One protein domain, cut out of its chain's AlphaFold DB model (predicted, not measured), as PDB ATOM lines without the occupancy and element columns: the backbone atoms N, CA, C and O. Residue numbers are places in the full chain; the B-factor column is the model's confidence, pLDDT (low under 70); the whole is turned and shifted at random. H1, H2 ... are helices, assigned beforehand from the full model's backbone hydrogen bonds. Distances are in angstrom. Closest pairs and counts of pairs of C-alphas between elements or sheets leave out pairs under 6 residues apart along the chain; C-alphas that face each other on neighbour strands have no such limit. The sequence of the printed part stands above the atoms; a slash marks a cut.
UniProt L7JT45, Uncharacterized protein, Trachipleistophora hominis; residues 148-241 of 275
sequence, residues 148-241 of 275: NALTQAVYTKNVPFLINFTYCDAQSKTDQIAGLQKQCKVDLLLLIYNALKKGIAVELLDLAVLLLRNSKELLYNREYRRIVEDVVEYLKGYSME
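Overview. This is residues 148 to 241 of the 275 residues of an uncharacterized protein of Trachipleistophora hominis (UniProt L7JT45). A hairpin of two antiparallel helices, H4 and H5, makes the middle of a small helical body, with three short helices, H1, H2 and H3, covering one side of it. On the opposite side stands the longest helix, H7, set a little off the hairpin and joined to it through the short H6 at one end. The printed part has 94 residues with seven named helices, H1 to H7 in order, and no named strand; its class is all helix. It is compact, with a radius of gyration of the C-alphas of 12.3 A, and rounded, spanning 32 by 28 by 24 A.

Arrangement. Start at H1, residues 148 to 155, which forms a helical hairpin with H2, residues 159 to 166, at a steep tilt of 43 degrees; their closest C-alphas, of Ala 153 and Phe 161, are 6.5 A apart. Look next at the hub, H4, residues 182 to 196: H1 touches it at Val 154 and Leu 188, with C-alphas 5.5 A apart. H4 and H5, residues 204 to 214, form the second helical hairpin, at a shallow tilt of 27 degrees, with the C-alphas of Ile 192 and Leu 204 closest at 6.3 A. H5 also touches H2, at Ile 163 and Leu 204, 6.6 A between C-alphas, and H3, residues 170 to 179, at Ala 178 and Asn 214, 6.5 A between C-alphas. The helix packing is mostly crossed, with one of six tilted pairs at a shallow tilt. H6, residues 216 to 220, only just touches H4, with 3 pairs of C-alphas within 8 A, Lys 182 and Leu 218 closest at 7.4 A. H6 and H7, residues 225 to 241, touch only at the corner, the C-alphas of Leu 219 and Arg 225 being 5.7 A apart. H7 is close to but not clearly touching H4, with the C-alphas of Tyr 193 and Val 231 6.5 A apart; H5 and H7 are near each other, and H7 is apart from H1, H2 and H3. Each O i to N i+4 pair is within hydrogen-bond range in H1, H2, H3, H4, H5 and H7; H6 has 0 of 1, and 1 of 2 O i to N i+3 pairs.

Along the chain. Find C-alpha 148 at (-26.730, -0.421, 87.456), where H1 begins; it is 10.5 A long, H2 10.9 A and H3 14.6 A. H4 starts at C-alpha 182, (-12.786, 0.305, 90.639), and runs 21.2 A. H5 is 15.2 A long, H6 7.0 A, and H7 runs 24.4 A to C-alpha 241 at (-15.638, 16.045, 117.432).

Size, cuts and confidence. The two C-alphas farthest apart, of Asn 148 and Met 240, are 36.0 A apart. The printed part has no cut and no long link; H4 to H5 is short, the others tight. Mean pLDDT of the printed part is 89.0, and no printed residue is under 70.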
ATOM      1  N   ASN A 148     -26.671  -1.510  88.430       83.06
ATOM      2  CA  ASN A 148     -26.730  -0.421  87.456       83.06
ATOM      3  C   ASN A 148     -27.284   0.885  88.055       83.06
ATOM      4  O   ASN A 148     -26.820   1.960  87.682       83.06
ATOM      5  N   ALA A 149     -28.239   0.819  88.990       88.00
ATOM      6  CA  ALA A 149     -28.827   2.000  89.625       88.00
ATOM      7  C   ALA A 149     -27.810   2.752  90.498       88.00
ATOM      8  O   ALA A 149     -27.692   3.971  90.376       88.00
ATOM      9  N   LEU A 150     -27.018   2.036  91.309       91.94
ATOM     10  CA  LEU A 150     -25.945   2.644  92.106       91.94
ATOM     11  C   LEU A 150     -24.868   3.275  91.207       91.94
ATOM     12  O   LEU A 150     -24.477   4.421  91.423       91.94
ATOM     13  N   THR A 151     -24.456   2.572  90.148       92.44
ATOM     14  CA  THR A 151     -23.499   3.084  89.151       92.44
ATOM     15  C   THR A 151     -24.014   4.364  88.472       92.44
ATOM     16  O   THR A 151     -23.299   5.364  88.384       92.44
ATOM     17  N   GLN A 152     -25.285   4.381  88.056       92.00
ATOM     18  CA  GLN A 152     -25.915   5.551  87.441       92.00
ATOM     19  C   GLN A 152     -26.064   6.720  88.427       92.00
ATOM     20  O   GLN A 152     -25.880   7.877  88.040       92.00
ATOM     21  N   ALA A 153     -26.362   6.452  89.703       92.69
ATOM     22  CA  ALA A 153     -26.453   7.473  90.746       92.69
ATOM     23  C   ALA A 153     -25.100   8.149  91.021       92.69
ATOM     24  O   ALA A 153     -25.053   9.365  91.201       92.69
ATOM     25  N   VAL A 154     -23.998   7.392  90.981       93.56
ATOM     26  CA  VAL A 154     -22.633   7.938  91.076       93.56
ATOM     27  C   VAL A 154     -22.325   8.838  89.882       93.56
ATOM     28  O   VAL A 154     -21.956   9.998  90.071       93.56
ATOM     29  N   TYR A 155     -22.549   8.350  88.657       93.62
ATOM     30  CA  TYR A 155     -22.291   9.112  87.429       93.62
ATOM     31  C   TYR A 155     -23.101  10.420  87.360       93.62
ATOM     32  O   TYR A 155     -22.566  11.482  87.041       93.62
ATOM     33  N   THR A 156     -24.383  10.365  87.736       94.25
ATOM     34  CA  THR A 156     -25.287  11.533  87.787       94.25
ATOM     35  C   THR A 156     -25.137  12.391  89.048       94.25
ATOM     36  O   THR A 156     -25.786  13.430  89.155       94.25
ATOM     37  N   LYS A 157     -24.274  11.996  89.996       93.44
ATOM     38  CA  LYS A 157     -24.044  12.668  91.291       93.44
ATOM     39  C   LYS A 157     -25.319  12.833  92.133       93.44
ATOM     40  O   LYS A 157     -25.490  13.821  92.849       93.44
ATOM     41  N   ASN A 158     -26.213  11.849  92.058       93.00
ATOM     42  CA  ASN A 158     -27.517  11.838  92.715       93.00
ATOM     43  C   ASN A 158     -27.388  11.524  94.220       93.00
ATOM     44  O   ASN A 158     -27.572  10.390  94.663       93.00
ATOM     45  N   VAL A 159     -27.066  12.550  95.014       91.00
ATOM     46  CA  VAL A 159     -26.957  12.447  96.481       91.00
ATOM     47  C   VAL A 159     -28.259  11.957  97.147       91.00
ATOM     48  O   VAL A 159     -28.150  11.079  97.999       91.00
ATOM     49  N   PRO A 160     -29.479  12.399  96.761       90.88
ATOM     50  CA  PRO A 160     -30.724  11.832  97.297       90.88
ATOM     51  C   PRO A 160     -30.856  10.313  97.118       90.88
ATOM     52  O   PRO A 160     -31.285   9.627  98.044       90.88
ATOM     53  N   PHE A 161     -30.431   9.756  95.977       92.00
ATOM     54  CA  PHE A 161     -30.391   8.298  95.801       92.00
ATOM     55  C   PHE A 161     -29.402   7.636  96.768       92.00
ATOM     56  O   PHE A 161     -29.728   6.605  97.350       92.00
ATOM     57  N   LEU A 162     -28.218   8.224  96.980       91.50
ATOM     58  CA  LEU A 162     -27.243   7.688  97.939       91.50
ATOM     59  C   LEU A 162     -27.754   7.729  99.384       91.50
ATOM     60  O   LEU A 162     -27.442   6.818 100.144       91.50
ATOM     61  N   ILE A 163     -28.550   8.739  99.752       90.56
ATOM     62  CA  ILE A 163     -29.223   8.804 101.059       90.56
ATOM     63  C   ILE A 163     -30.252   7.673 101.163       90.56
ATOM     64  O   ILE A 163     -30.201   6.903 102.114       90.56
ATOM     65  N   ASN A 164     -31.115   7.490 100.158       90.62
ATOM     66  CA  ASN A 164     -32.077   6.381 100.145       90.62
ATOM     67  C   ASN A 164     -31.383   5.003 100.202       90.62
ATOM     68  O   ASN A 164     -31.879   4.084 100.850       90.62
ATOM     69  N   PHE A 165     -30.204   4.876  99.585       90.44
ATOM     70  CA  PHE A 165     -29.380   3.669  99.611       90.44
ATOM     71  C   PHE A 165     -28.799   3.343 101.000       90.44
ATOM     72  O   PHE A 165     -28.497   2.180 101.258       90.44
ATOM     73  N   THR A 166     -28.671   4.300 101.933       90.19
ATOM     74  CA  THR A 166     -28.193   3.986 103.299       90.19
ATOM     75  C   THR A 166     -29.191   3.121 104.071       90.19
ATOM     76  O   THR A 166     -28.763   2.288 104.875       90.19
ATOM     77  N   TYR A 167     -30.492   3.247 103.774       90.06
ATOM     78  CA  TYR A 167     -31.580   2.482 104.391       90.06
ATOM     79  C   TYR A 167     -31.767   1.072 103.807       90.06
ATOM     80  O   TYR A 167     -32.505   0.274 104.385       90.06
ATOM     81  N   CYS A 168     -31.092   0.725 102.703       88.62
ATOM     82  CA  CYS A 168     -31.009  -0.664 102.242       88.62
ATOM     83  C   CYS A 168     -30.341  -1.548 103.315       88.62
ATOM     84  O   CYS A 168     -29.570  -1.065 104.150       88.62
ATOM     85  N   ASP A 169     -30.595  -2.855 103.298       90.50
ATOM     86  CA  ASP A 169     -29.998  -3.779 104.264       90.50
ATOM     87  C   ASP A 169     -28.465  -3.899 104.097       90.50
ATOM     88  O   ASP A 169     -27.879  -3.537 103.073       90.50
ATOM     89  N   ALA A 170     -27.781  -4.378 105.140       87.25
ATOM     90  CA  ALA A 170     -26.318  -4.429 105.168       87.25
ATOM     91  C   ALA A 170     -25.708  -5.379 104.119       87.25
ATOM     92  O   ALA A 170     -24.583  -5.135 103.670       87.25
ATOM     93  N   GLN A 171     -26.443  -6.418 103.708       89.00
ATOM     94  CA  GLN A 171     -25.982  -7.402 102.735       89.00
ATOM     95  C   GLN A 171     -26.113  -6.837 101.316       89.00
ATOM     96  O   GLN A 171     -25.101  -6.689 100.634       89.00
ATOM     97  N   SER A 172     -27.298  -6.348 100.930       89.88
ATOM     98  CA  SER A 172     -27.527  -5.667  99.648       89.88
ATOM     99  C   SER A 172     -26.570  -4.495  99.419       89.88
ATOM    100  O   SER A 172     -26.078  -4.319  98.302       89.88
ATOM    101  N   LYS A 173     -26.271  -3.698 100.460       90.81
ATOM    102  CA  LYS A 173     -25.270  -2.619 100.364       90.81
ATOM    103  C   LYS A 173     -23.870  -3.174 100.105       90.81
ATOM    104  O   LYS A 173     -23.156  -2.646  99.255       90.81
ATOM    105  N   THR A 174     -23.487  -4.241 100.805       91.12
ATOM    106  CA  THR A 174     -22.184  -4.903 100.646       91.12
ATOM    107  C   THR A 174     -22.016  -5.490  99.247       91.12
ATOM    108  O   THR A 174     -21.020  -5.182  98.595       91.12
ATOM    109  N   ASP A 175     -22.994  -6.249  98.754       90.06
ATOM    110  CA  ASP A 175     -22.914  -6.953  97.469       90.06
ATOM    111  C   ASP A 175     -22.905  -5.988  96.277       90.06
ATOM    112  O   ASP A 175     -22.099  -6.128  95.352       90.06
ATOM    113  N   GLN A 176     -23.734  -4.940  96.321       91.44
ATOM    114  CA  GLN A 176     -23.736  -3.916  95.274       91.44
ATOM    115  C   GLN A 176     -22.428  -3.131  95.225       91.44
ATOM    116  O   GLN A 176     -21.918  -2.892  94.129       91.44
ATOM    117  N   ILE A 177     -21.868  -2.766  96.387       92.25
ATOM    118  CA  ILE A 177     -20.552  -2.124  96.483       92.25
ATOM    119  C   ILE A 177     -19.455  -3.074  95.999       92.25
ATOM    120  O   ILE A 177     -18.571  -2.640  95.263       92.25
ATOM    121  N   ALA A 178     -19.496  -4.354  96.375       89.94
ATOM    122  CA  ALA A 178     -18.496  -5.342  95.978       89.94
ATOM    123  C   ALA A 178     -18.403  -5.469  94.449       89.94
ATOM    124  O   ALA A 178     -17.294  -5.474  93.913       89.94
ATOM    125  N   GLY A 179     -19.547  -5.471  93.756       89.25
ATOM    126  CA  GLY A 179     -19.611  -5.511  92.295       89.25
ATOM    127  C   GLY A 179     -19.135  -4.242  91.570       89.25
ATOM    128  O   GLY A 179     -18.897  -4.304  90.366       89.25
ATOM    129  N   LEU A 180     -19.007  -3.082  92.238       91.25
ATOM    130  CA  LEU A 180     -18.651  -1.818  91.565       91.25
ATOM    131  C   LEU A 180     -17.272  -1.879  90.904       91.25
ATOM    132  O   LEU A 180     -16.268  -2.248  91.515       91.25
ATOM    133  N   GLN A 181     -17.208  -1.402  89.659       91.00
ATOM    134  CA  GLN A 181     -15.940  -1.165  88.979       91.00
ATOM    135  C   GLN A 181     -15.072  -0.191  89.789       91.00
ATOM    136  O   GLN A 181     -15.570   0.785  90.352       91.00
ATOM    137  N   LYS A 182     -13.754  -0.428  89.800       89.94
ATOM    138  CA  LYS A 182     -12.786   0.305  90.639       89.94
ATOM    139  C   LYS A 182     -12.898   1.829  90.506       89.94
ATOM    140  O   LYS A 182     -12.852   2.515  91.519       89.94
ATOM    141  N   GLN A 183     -13.106   2.342  89.291       89.62
ATOM    142  CA  GLN A 183     -13.325   3.772  89.046       89.62
ATOM    143  C   GLN A 183     -14.601   4.279  89.734       89.62
ATOM    144  O   GLN A 183     -14.546   5.209  90.531       89.62
ATOM    145  N   CYS A 184     -15.735   3.602  89.525       91.50
ATOM    146  CA  CYS A 184     -17.012   3.981  90.130       91.50
ATOM    147  C   CYS A 184     -16.976   3.945  91.669       91.50
ATOM    148  O   CYS A 184     -17.667   4.730  92.315       91.50
ATOM    149  N   LYS A 185     -16.152   3.076  92.276       92.38
ATOM    150  CA  LYS A 185     -15.903   3.084  93.728       92.38
ATOM    151  C   LYS A 185     -15.183   4.358  94.195       92.38
ATOM    152  O   LYS A 185     -15.531   4.895  95.243       92.38
ATOM    153  N   VAL A 186     -14.211   4.859  93.431       91.62
ATOM    154  CA  VAL A 186     -13.513   6.128  93.718       91.62
ATOM    155  C   VAL A 186     -14.455   7.311  93.541       91.62
ATOM    156  O   VAL A 186     -14.518   8.178  94.409       91.62
ATOM    157  N   ASP A 187     -15.220   7.322  92.451       92.50
ATOM    158  CA  ASP A 187     -16.170   8.393  92.153       92.50
ATOM    159  C   ASP A 187     -17.276   8.461  93.224       92.50
ATOM    160  O   ASP A 187     -17.635   9.552  93.668       92.50
ATOM    161  N   LEU A 188     -17.745   7.304  93.716       94.06
ATOM    162  CA  LEU A 188     -18.654   7.190  94.861       94.06
ATOM    163  C   LEU A 188     -18.017   7.729  96.153       94.06
ATOM    164  O   LEU A 188     -18.643   8.530  96.844       94.06
ATOM    165  N   LEU A 189     -16.779   7.333  96.469       93.50
ATOM    166  CA  LEU A 189     -16.057   7.800  97.660       93.50
ATOM    167  C   LEU A 189     -15.884   9.328  97.647       93.50
ATOM    168  O   LEU A 189     -16.145   9.997  98.648       93.50
ATOM    169  N   LEU A 190     -15.503   9.888  96.496       92.19
ATOM    170  CA  LEU A 190     -15.327  11.325  96.298       92.19
ATOM    171  C   LEU A 190     -16.666  12.081  96.348       92.19
ATOM    172  O   LEU A 190     -16.731  13.183  96.896       92.19
ATOM    173  N   LEU A 191     -17.744  11.505  95.811       93.50
ATOM    174  CA  LEU A 191     -19.097  12.062  95.885       93.50
ATOM    175  C   LEU A 191     -19.610  12.109  97.334       93.50
ATOM    176  O   LEU A 191     -20.087  13.157  97.773       93.50
ATOM    177  N   ILE A 192     -19.434  11.022  98.092       92.88
ATOM    178  CA  ILE A 192     -19.757  10.948  99.525       92.88
ATOM    179  C   ILE A 192     -18.939  11.972 100.321       92.88
ATOM    180  O   ILE A 192     -19.513  12.752 101.076       92.88
ATOM    181  N   TYR A 193     -17.619  12.038 100.112       91.19
ATOM    182  CA  TYR A 193     -16.745  13.012 100.774       91.19
ATOM    183  C   TYR A 193     -17.204  14.459 100.547       91.19
ATOM    184  O   TYR A 193     -17.294  15.244 101.490       91.19
ATOM    185  N   ASN A 194     -17.562  14.808  99.309       91.38
ATOM    186  CA  ASN A 194     -18.059  16.141  98.973       91.38
ATOM    187  C   ASN A 194     -19.458  16.443  99.544       91.38
ATOM    188  O   ASN A 194     -19.783  17.617  99.726       91.38
ATOM    189  N   ALA A 195     -20.281  15.429  99.833       91.06
ATOM    190  CA  ALA A 195     -21.557  15.597 100.529       91.06
ATOM    191  C   ALA A 195     -21.362  15.763 102.049       91.06
ATOM    192  O   ALA A 195     -21.908  16.700 102.636       91.06
ATOM    193  N   LEU A 196     -20.515  14.925 102.662       89.88
ATOM    194  CA  LEU A 196     -20.136  14.999 104.079       89.88
ATOM    195  C   LEU A 196     -19.479  16.344 104.419       89.88
ATOM    196  O   LEU A 196     -19.924  17.036 105.329       89.88
ATOM    197  N   LYS A 197     -18.495  16.785 103.621       88.56
ATOM    198  CA  LYS A 197     -17.786  18.066 103.805       88.56
ATOM    199  C   LYS A 197     -18.692  19.302 103.694       88.56
ATOM    200  O   LYS A 197     -18.321  20.370 104.172       88.56
ATOM    201  N   LYS A 198     -19.873  19.165 103.083       88.38
ATOM    202  CA  LYS A 198     -20.919  20.200 103.015       88.38
ATOM    203  C   LYS A 198     -21.985  20.068 104.113       88.38
ATOM    204  O   LYS A 198     -22.919  20.862 104.127       88.38
ATOM    205  N   GLY A 199     -21.882  19.068 104.993       83.56
ATOM    206  CA  GLY A 199     -22.868  18.779 106.037       83.56
ATOM    207  C   GLY A 199     -24.223  18.288 105.512       83.56
ATOM    208  O   GLY A 199     -25.213  18.416 106.220       83.56
ATOM    209  N   ILE A 200     -24.291  17.773 104.275       77.06
ATOM    210  CA  ILE A 200     -25.570  17.482 103.595       77.06
ATOM    211  C   ILE A 200     -26.255  16.228 104.148       77.06
ATOM    212  O   ILE A 200     -27.478  16.207 104.247       77.06
ATOM    213  N   ALA A 201     -25.483  15.186 104.464       76.75
ATOM    214  CA  ALA A 201     -26.002  13.916 104.966       76.75
ATOM    215  C   ALA A 201     -24.927  13.183 105.777       76.75
ATOM    216  O   ALA A 201     -23.933  12.713 105.217       76.75
ATOM    217  N   VAL A 202     -25.126  13.088 107.093       78.94
ATOM    218  CA  VAL A 202     -24.266  12.317 108.013       78.94
ATOM    219  C   VAL A 202     -24.489  10.812 107.824       78.94
ATOM    220  O   VAL A 202     -23.594  10.010 108.056       78.94
ATOM    221  N   GLU A 203     -25.649  10.428 107.302       84.06
ATOM    222  CA  GLU A 203     -26.055   9.070 106.942       84.06
ATOM    223  C   GLU A 203     -25.073   8.415 105.949       84.06
ATOM    224  O   GLU A 203     -24.889   7.199 105.946       84.06
ATOM    225  N   LEU A 204     -24.392   9.218 105.122       87.94
ATOM    226  CA  LEU A 204     -23.386   8.741 104.168       87.94
ATOM    227  C   LEU A 204     -22.044   8.361 104.826       87.94
ATOM    228  O   LEU A 204     -21.180   7.800 104.150       87.94
ATOM    229  N   LEU A 205     -21.851   8.639 106.121       87.75
ATOM    230  CA  LEU A 205     -20.643   8.283 106.874       87.75
ATOM    231  C   LEU A 205     -20.457   6.757 106.921       87.75
ATOM    232  O   LEU A 205     -19.387   6.251 106.574       87.75
ATOM    233  N   ASP A 206     -21.527   6.028 107.249       87.50
ATOM    234  CA  ASP A 206     -21.548   4.561 107.276       87.50
ATOM    235  C   ASP A 206     -21.272   3.973 105.887       87.50
ATOM    236  O   ASP A 206     -20.548   2.986 105.751       87.50
ATOM    237  N   LEU A 207     -21.791   4.619 104.837       90.19
ATOM    238  CA  LEU A 207     -21.549   4.225 103.451       90.19
ATOM    239  C   LEU A 207     -20.076   4.425 103.051       90.19
ATOM    240  O   LEU A 207     -19.511   3.560 102.379       90.19
ATOM    241  N   ALA A 208     -19.427   5.504 103.502       91.00
ATOM    242  CA  ALA A 208     -17.996   5.732 103.281       91.00
ATOM    243  C   ALA A 208     -17.137   4.664 103.984       91.00
ATOM    244  O   ALA A 208     -16.219   4.102 103.385       91.00
ATOM    245  N   VAL A 209     -17.460   4.346 105.243       89.25
ATOM    246  CA  VAL A 209     -16.762   3.318 106.035       89.25
ATOM    247  C   VAL A 209     -16.949   1.925 105.423       89.25
ATOM    248  O   VAL A 209     -15.975   1.182 105.286       89.25
ATOM    249  N   LEU A 210     -18.166   1.580 104.990       91.56
ATOM    250  CA  LEU A 210     -18.469   0.315 104.315       91.56
ATOM    251  C   LEU A 210     -17.711   0.183 102.984       91.56
ATOM    252  O   LEU A 210     -17.115  -0.859 102.706       91.56
ATOM    253  N   LEU A 211     -17.673   1.257 102.190       92.25
ATOM    254  CA  LEU A 211     -16.949   1.317 100.921       92.25
ATOM    255  C   LEU A 211     -15.439   1.109 101.107       92.25
ATOM    256  O   LEU A 211     -14.850   0.304 100.383       92.25
ATOM    257  N   LEU A 212     -14.830   1.765 102.102       90.38
ATOM    258  CA  LEU A 212     -13.412   1.596 102.448       90.38
ATOM    259  C   LEU A 212     -13.102   0.185 102.978       90.38
ATOM    260  O   LEU A 212     -12.088  -0.399 102.596       90.38
ATOM    261  N   ARG A 213     -13.982  -0.397 103.807       89.94
ATOM    262  CA  ARG A 213     -13.837  -1.768 104.335       89.94
ATOM    263  C   ARG A 213     -13.881  -2.827 103.229       89.94
ATOM    264  O   ARG A 213     -13.083  -3.765 103.250       89.94
ATOM    265  N   ASN A 214     -14.795  -2.667 102.272       87.62
ATOM    266  CA  ASN A 214     -15.062  -3.654 101.221       87.62
ATOM    267  C   ASN A 214     -14.187  -3.481  99.966       87.62
ATOM    268  O   ASN A 214     -14.219  -4.340  99.087       87.62
ATOM    269  N   SER A 215     -13.404  -2.401  99.864       87.88
ATOM    270  CA  SER A 215     -12.659  -2.046  98.642       87.88
ATOM    271  C   SER A 215     -11.161  -1.870  98.903       87.88
ATOM    272  O   SER A 215     -10.575  -0.815  98.646       87.88
ATOM    273  N   LYS A 216     -10.528  -2.926  99.429       86.38
ATOM    274  CA  LYS A 216      -9.091  -2.962  99.767       86.38
ATOM    275  C   LYS A 216      -8.195  -2.552  98.589       86.38
ATOM    276  O   LYS A 216      -7.150  -1.943  98.792       86.38
ATOM    277  N   GLU A 217      -8.613  -2.829  97.356       84.44
ATOM    278  CA  GLU A 217      -7.922  -2.453  96.121       84.44
ATOM    279  C   GLU A 217      -7.764  -0.934  95.919       84.44
ATOM    280  O   GLU A 217      -6.846  -0.518  95.212       84.44
ATOM    281  N   LEU A 218      -8.599  -0.105  96.560       84.81
ATOM    282  CA  LEU A 218      -8.445   1.355  96.549       84.81
ATOM    283  C   LEU A 218      -7.265   1.811  97.414       84.81
ATOM    284  O   LEU A 218      -6.561   2.747  97.046       84.81
ATOM    285  N   LEU A 219      -7.021   1.120  98.533       81.12
ATOM    286  CA  LEU A 219      -5.963   1.443  99.500       81.12
ATOM    287  C   LEU A 219      -4.561   1.234  98.902       81.12
ATOM    288  O   LEU A 219      -3.606   1.923  99.264       81.12
ATOM    289  N   TYR A 220      -4.442   0.276  97.975       83.00
ATOM    290  CA  TYR A 220      -3.185  -0.068  97.310       83.00
ATOM    291  C   TYR A 220      -2.941   0.702  96.006       83.00
ATOM    292  O   TYR A 220      -1.794   0.755  95.557       83.00
ATOM    293  N   ASN A 221      -3.958   1.324  95.391       84.50
ATOM    294  CA  ASN A 221      -3.724   2.132  94.194       84.50
ATOM    295  C   ASN A 221      -3.144   3.510  94.558       84.50
ATOM    296  O   ASN A 221      -3.782   4.328  95.220       84.50
ATOM    297  N   ARG A 222      -1.944   3.795  94.044       83.94
ATOM    298  CA  ARG A 222      -1.236   5.072  94.199       83.94
ATOM    299  C   ARG A 222      -2.025   6.278  93.671       83.94
ATOM    300  O   ARG A 222      -1.828   7.376  94.183       83.94
ATOM    301  N   GLU A 223      -2.898   6.079  92.685       79.75
ATOM    302  CA  GLU A 223      -3.767   7.123  92.119       79.75
ATOM    303  C   GLU A 223      -4.829   7.589  93.128       79.75
ATOM    304  O   GLU A 223      -5.094   8.783  93.251       79.75
ATOM    305  N   TYR A 224      -5.396   6.651  93.894       83.81
ATOM    306  CA  TYR A 224      -6.543   6.892  94.781       83.81
ATOM    307  C   TYR A 224      -6.164   7.012  96.254       83.81
ATOM    308  O   TYR A 224      -6.932   7.573  97.033       83.81
ATOM    309  N   ARG A 225      -4.950   6.580  96.617       87.38
ATOM    310  CA  ARG A 225      -4.350   6.733  97.947       87.38
ATOM    311  C   ARG A 225      -4.590   8.120  98.554       87.38
ATOM    312  O   ARG A 225      -5.043   8.176  99.685       87.38
ATOM    313  N   ARG A 226      -4.352   9.211  97.812       89.00
ATOM    314  CA  ARG A 226      -4.553  10.583  98.325       89.00
ATOM    315  C   ARG A 226      -6.007  10.854  98.720       89.00
ATOM    316  O   ARG A 226      -6.253  11.333  99.812       89.00
ATOM    317  N   ILE A 227      -6.962  10.470  97.870       87.31
ATOM    318  CA  ILE A 227      -8.401  10.634  98.139       87.31
ATOM    319  C   ILE A 227      -8.805   9.808  99.371       87.31
ATOM    320  O   ILE A 227      -9.588  10.263 100.198       87.31
ATOM    321  N   VAL A 228      -8.247   8.602  99.520       88.31
ATOM    322  CA  VAL A 228      -8.445   7.761 100.711       88.31
ATOM    323  C   VAL A 228      -7.824   8.402 101.959       88.31
ATOM    324  O   VAL A 228      -8.463   8.404 103.007       88.31
ATOM    325  N   GLU A 229      -6.614   8.957 101.863       90.12
ATOM    326  CA  GLU A 229      -5.919   9.658 102.951       90.12
ATOM    327  C   GLU A 229      -6.723  10.902 103.399       90.12
ATOM    328  O   GLU A 229      -7.056  10.995 104.583       90.12
ATOM    329  N   ASP A 230      -7.163  11.760 102.466       90.25
ATOM    330  CA  ASP A 230      -8.011  12.945 102.708       90.25
ATOM    331  C   ASP A 230      -9.347  12.588 103.400       90.25
ATOM    332  O   ASP A 230      -9.819  13.293 104.301       90.25
ATOM    333  N   VAL A 231      -9.981  11.486 102.978       88.25
ATOM    334  CA  VAL A 231     -11.225  10.979 103.582       88.25
ATOM    335  C   VAL A 231     -10.966  10.440 104.985       88.25
ATOM    336  O   VAL A 231     -11.704  10.769 105.910       88.25
ATOM    337  N   VAL A 232      -9.924   9.628 105.174       88.94
ATOM    338  CA  VAL A 232      -9.596   9.032 106.479       88.94
ATOM    339  C   VAL A 232      -9.187  10.102 107.496       88.94
ATOM    340  O   VAL A 232      -9.541   9.982 108.668       88.94
ATOM    341  N   GLU A 233      -8.497  11.164 107.081       92.44
ATOM    342  CA  GLU A 233      -8.205  12.313 107.944       92.44
ATOM    343  C   GLU A 233      -9.483  13.058 108.359       92.44
ATOM    344  O   GLU A 233      -9.702  13.292 109.550       92.44
ATOM    345  N   TYR A 234     -10.386  13.331 107.412       89.94
ATOM    346  CA  TYR A 234     -11.685  13.941 107.710       89.94
ATOM    347  C   TYR A 234     -12.537  13.083 108.667       89.94
ATOM    348  O   TYR A 234     -13.088  13.604 109.638       89.94
ATOM    349  N   LEU A 235     -12.587  11.761 108.458       86.50
ATOM    350  CA  LEU A 235     -13.287  10.820 109.343       86.50
ATOM    351  C   LEU A 235     -12.685  10.786 110.762       86.50
ATOM    352  O   LEU A 235     -13.430  10.699 111.741       86.50
ATOM    353  N   LYS A 236     -11.354  10.903 110.903       88.75
ATOM    354  CA  LYS A 236     -10.686  11.034 112.214       88.75
ATOM    355  C   LYS A 236     -11.073  12.334 112.919       88.75
ATOM    356  O   LYS A 236     -11.407  12.296 114.102       88.75
ATOM    357  N   GLY A 237     -11.065  13.462 112.201       89.12
ATOM    358  CA  GLY A 237     -11.502  14.757 112.732       89.12
ATOM    359  C   GLY A 237     -12.941  14.698 113.247       89.12
ATOM    360  O   GLY A 237     -13.193  14.988 114.418       89.12
ATOM    361  N   TYR A 238     -13.855  14.198 112.411       86.12
ATOM    362  CA  TYR A 238     -15.266  14.012 112.756       86.12
ATOM    363  C   TYR A 238     -15.463  13.106 113.987       86.12
ATOM    364  O   TYR A 238     -16.244  13.430 114.880       86.12
ATOM    365  N   SER A 239     -14.706  12.008 114.094       85.56
ATOM    366  CA  SER A 239     -14.732  11.112 115.262       85.56
ATOM    367  C   SER A 239     -14.296  11.814 116.560       85.56
ATOM    368  O   SER A 239     -14.951  11.683 117.599       85.56
ATOM    369  N   MET A 240     -13.243  12.641 116.514       87.50
ATOM    370  CA  MET A 240     -12.821  13.427 117.681       87.50
ATOM    371  C   MET A 240     -13.849  14.490 118.089       87.50
ATOM    372  O   MET A 240     -14.021  14.749 119.281       87.50
ATOM    373  N   GLU A 241     -14.552  15.103 117.136       86.38
ATOM    374  CA  GLU A 241     -15.638  16.045 117.432       86.38
ATOM    375  C   GLU A 241     -16.873  15.344 118.002       86.38
ATOM    376  O   GLU A 241     -17.422  15.794 119.011       86.38
TER     377      GLU A 241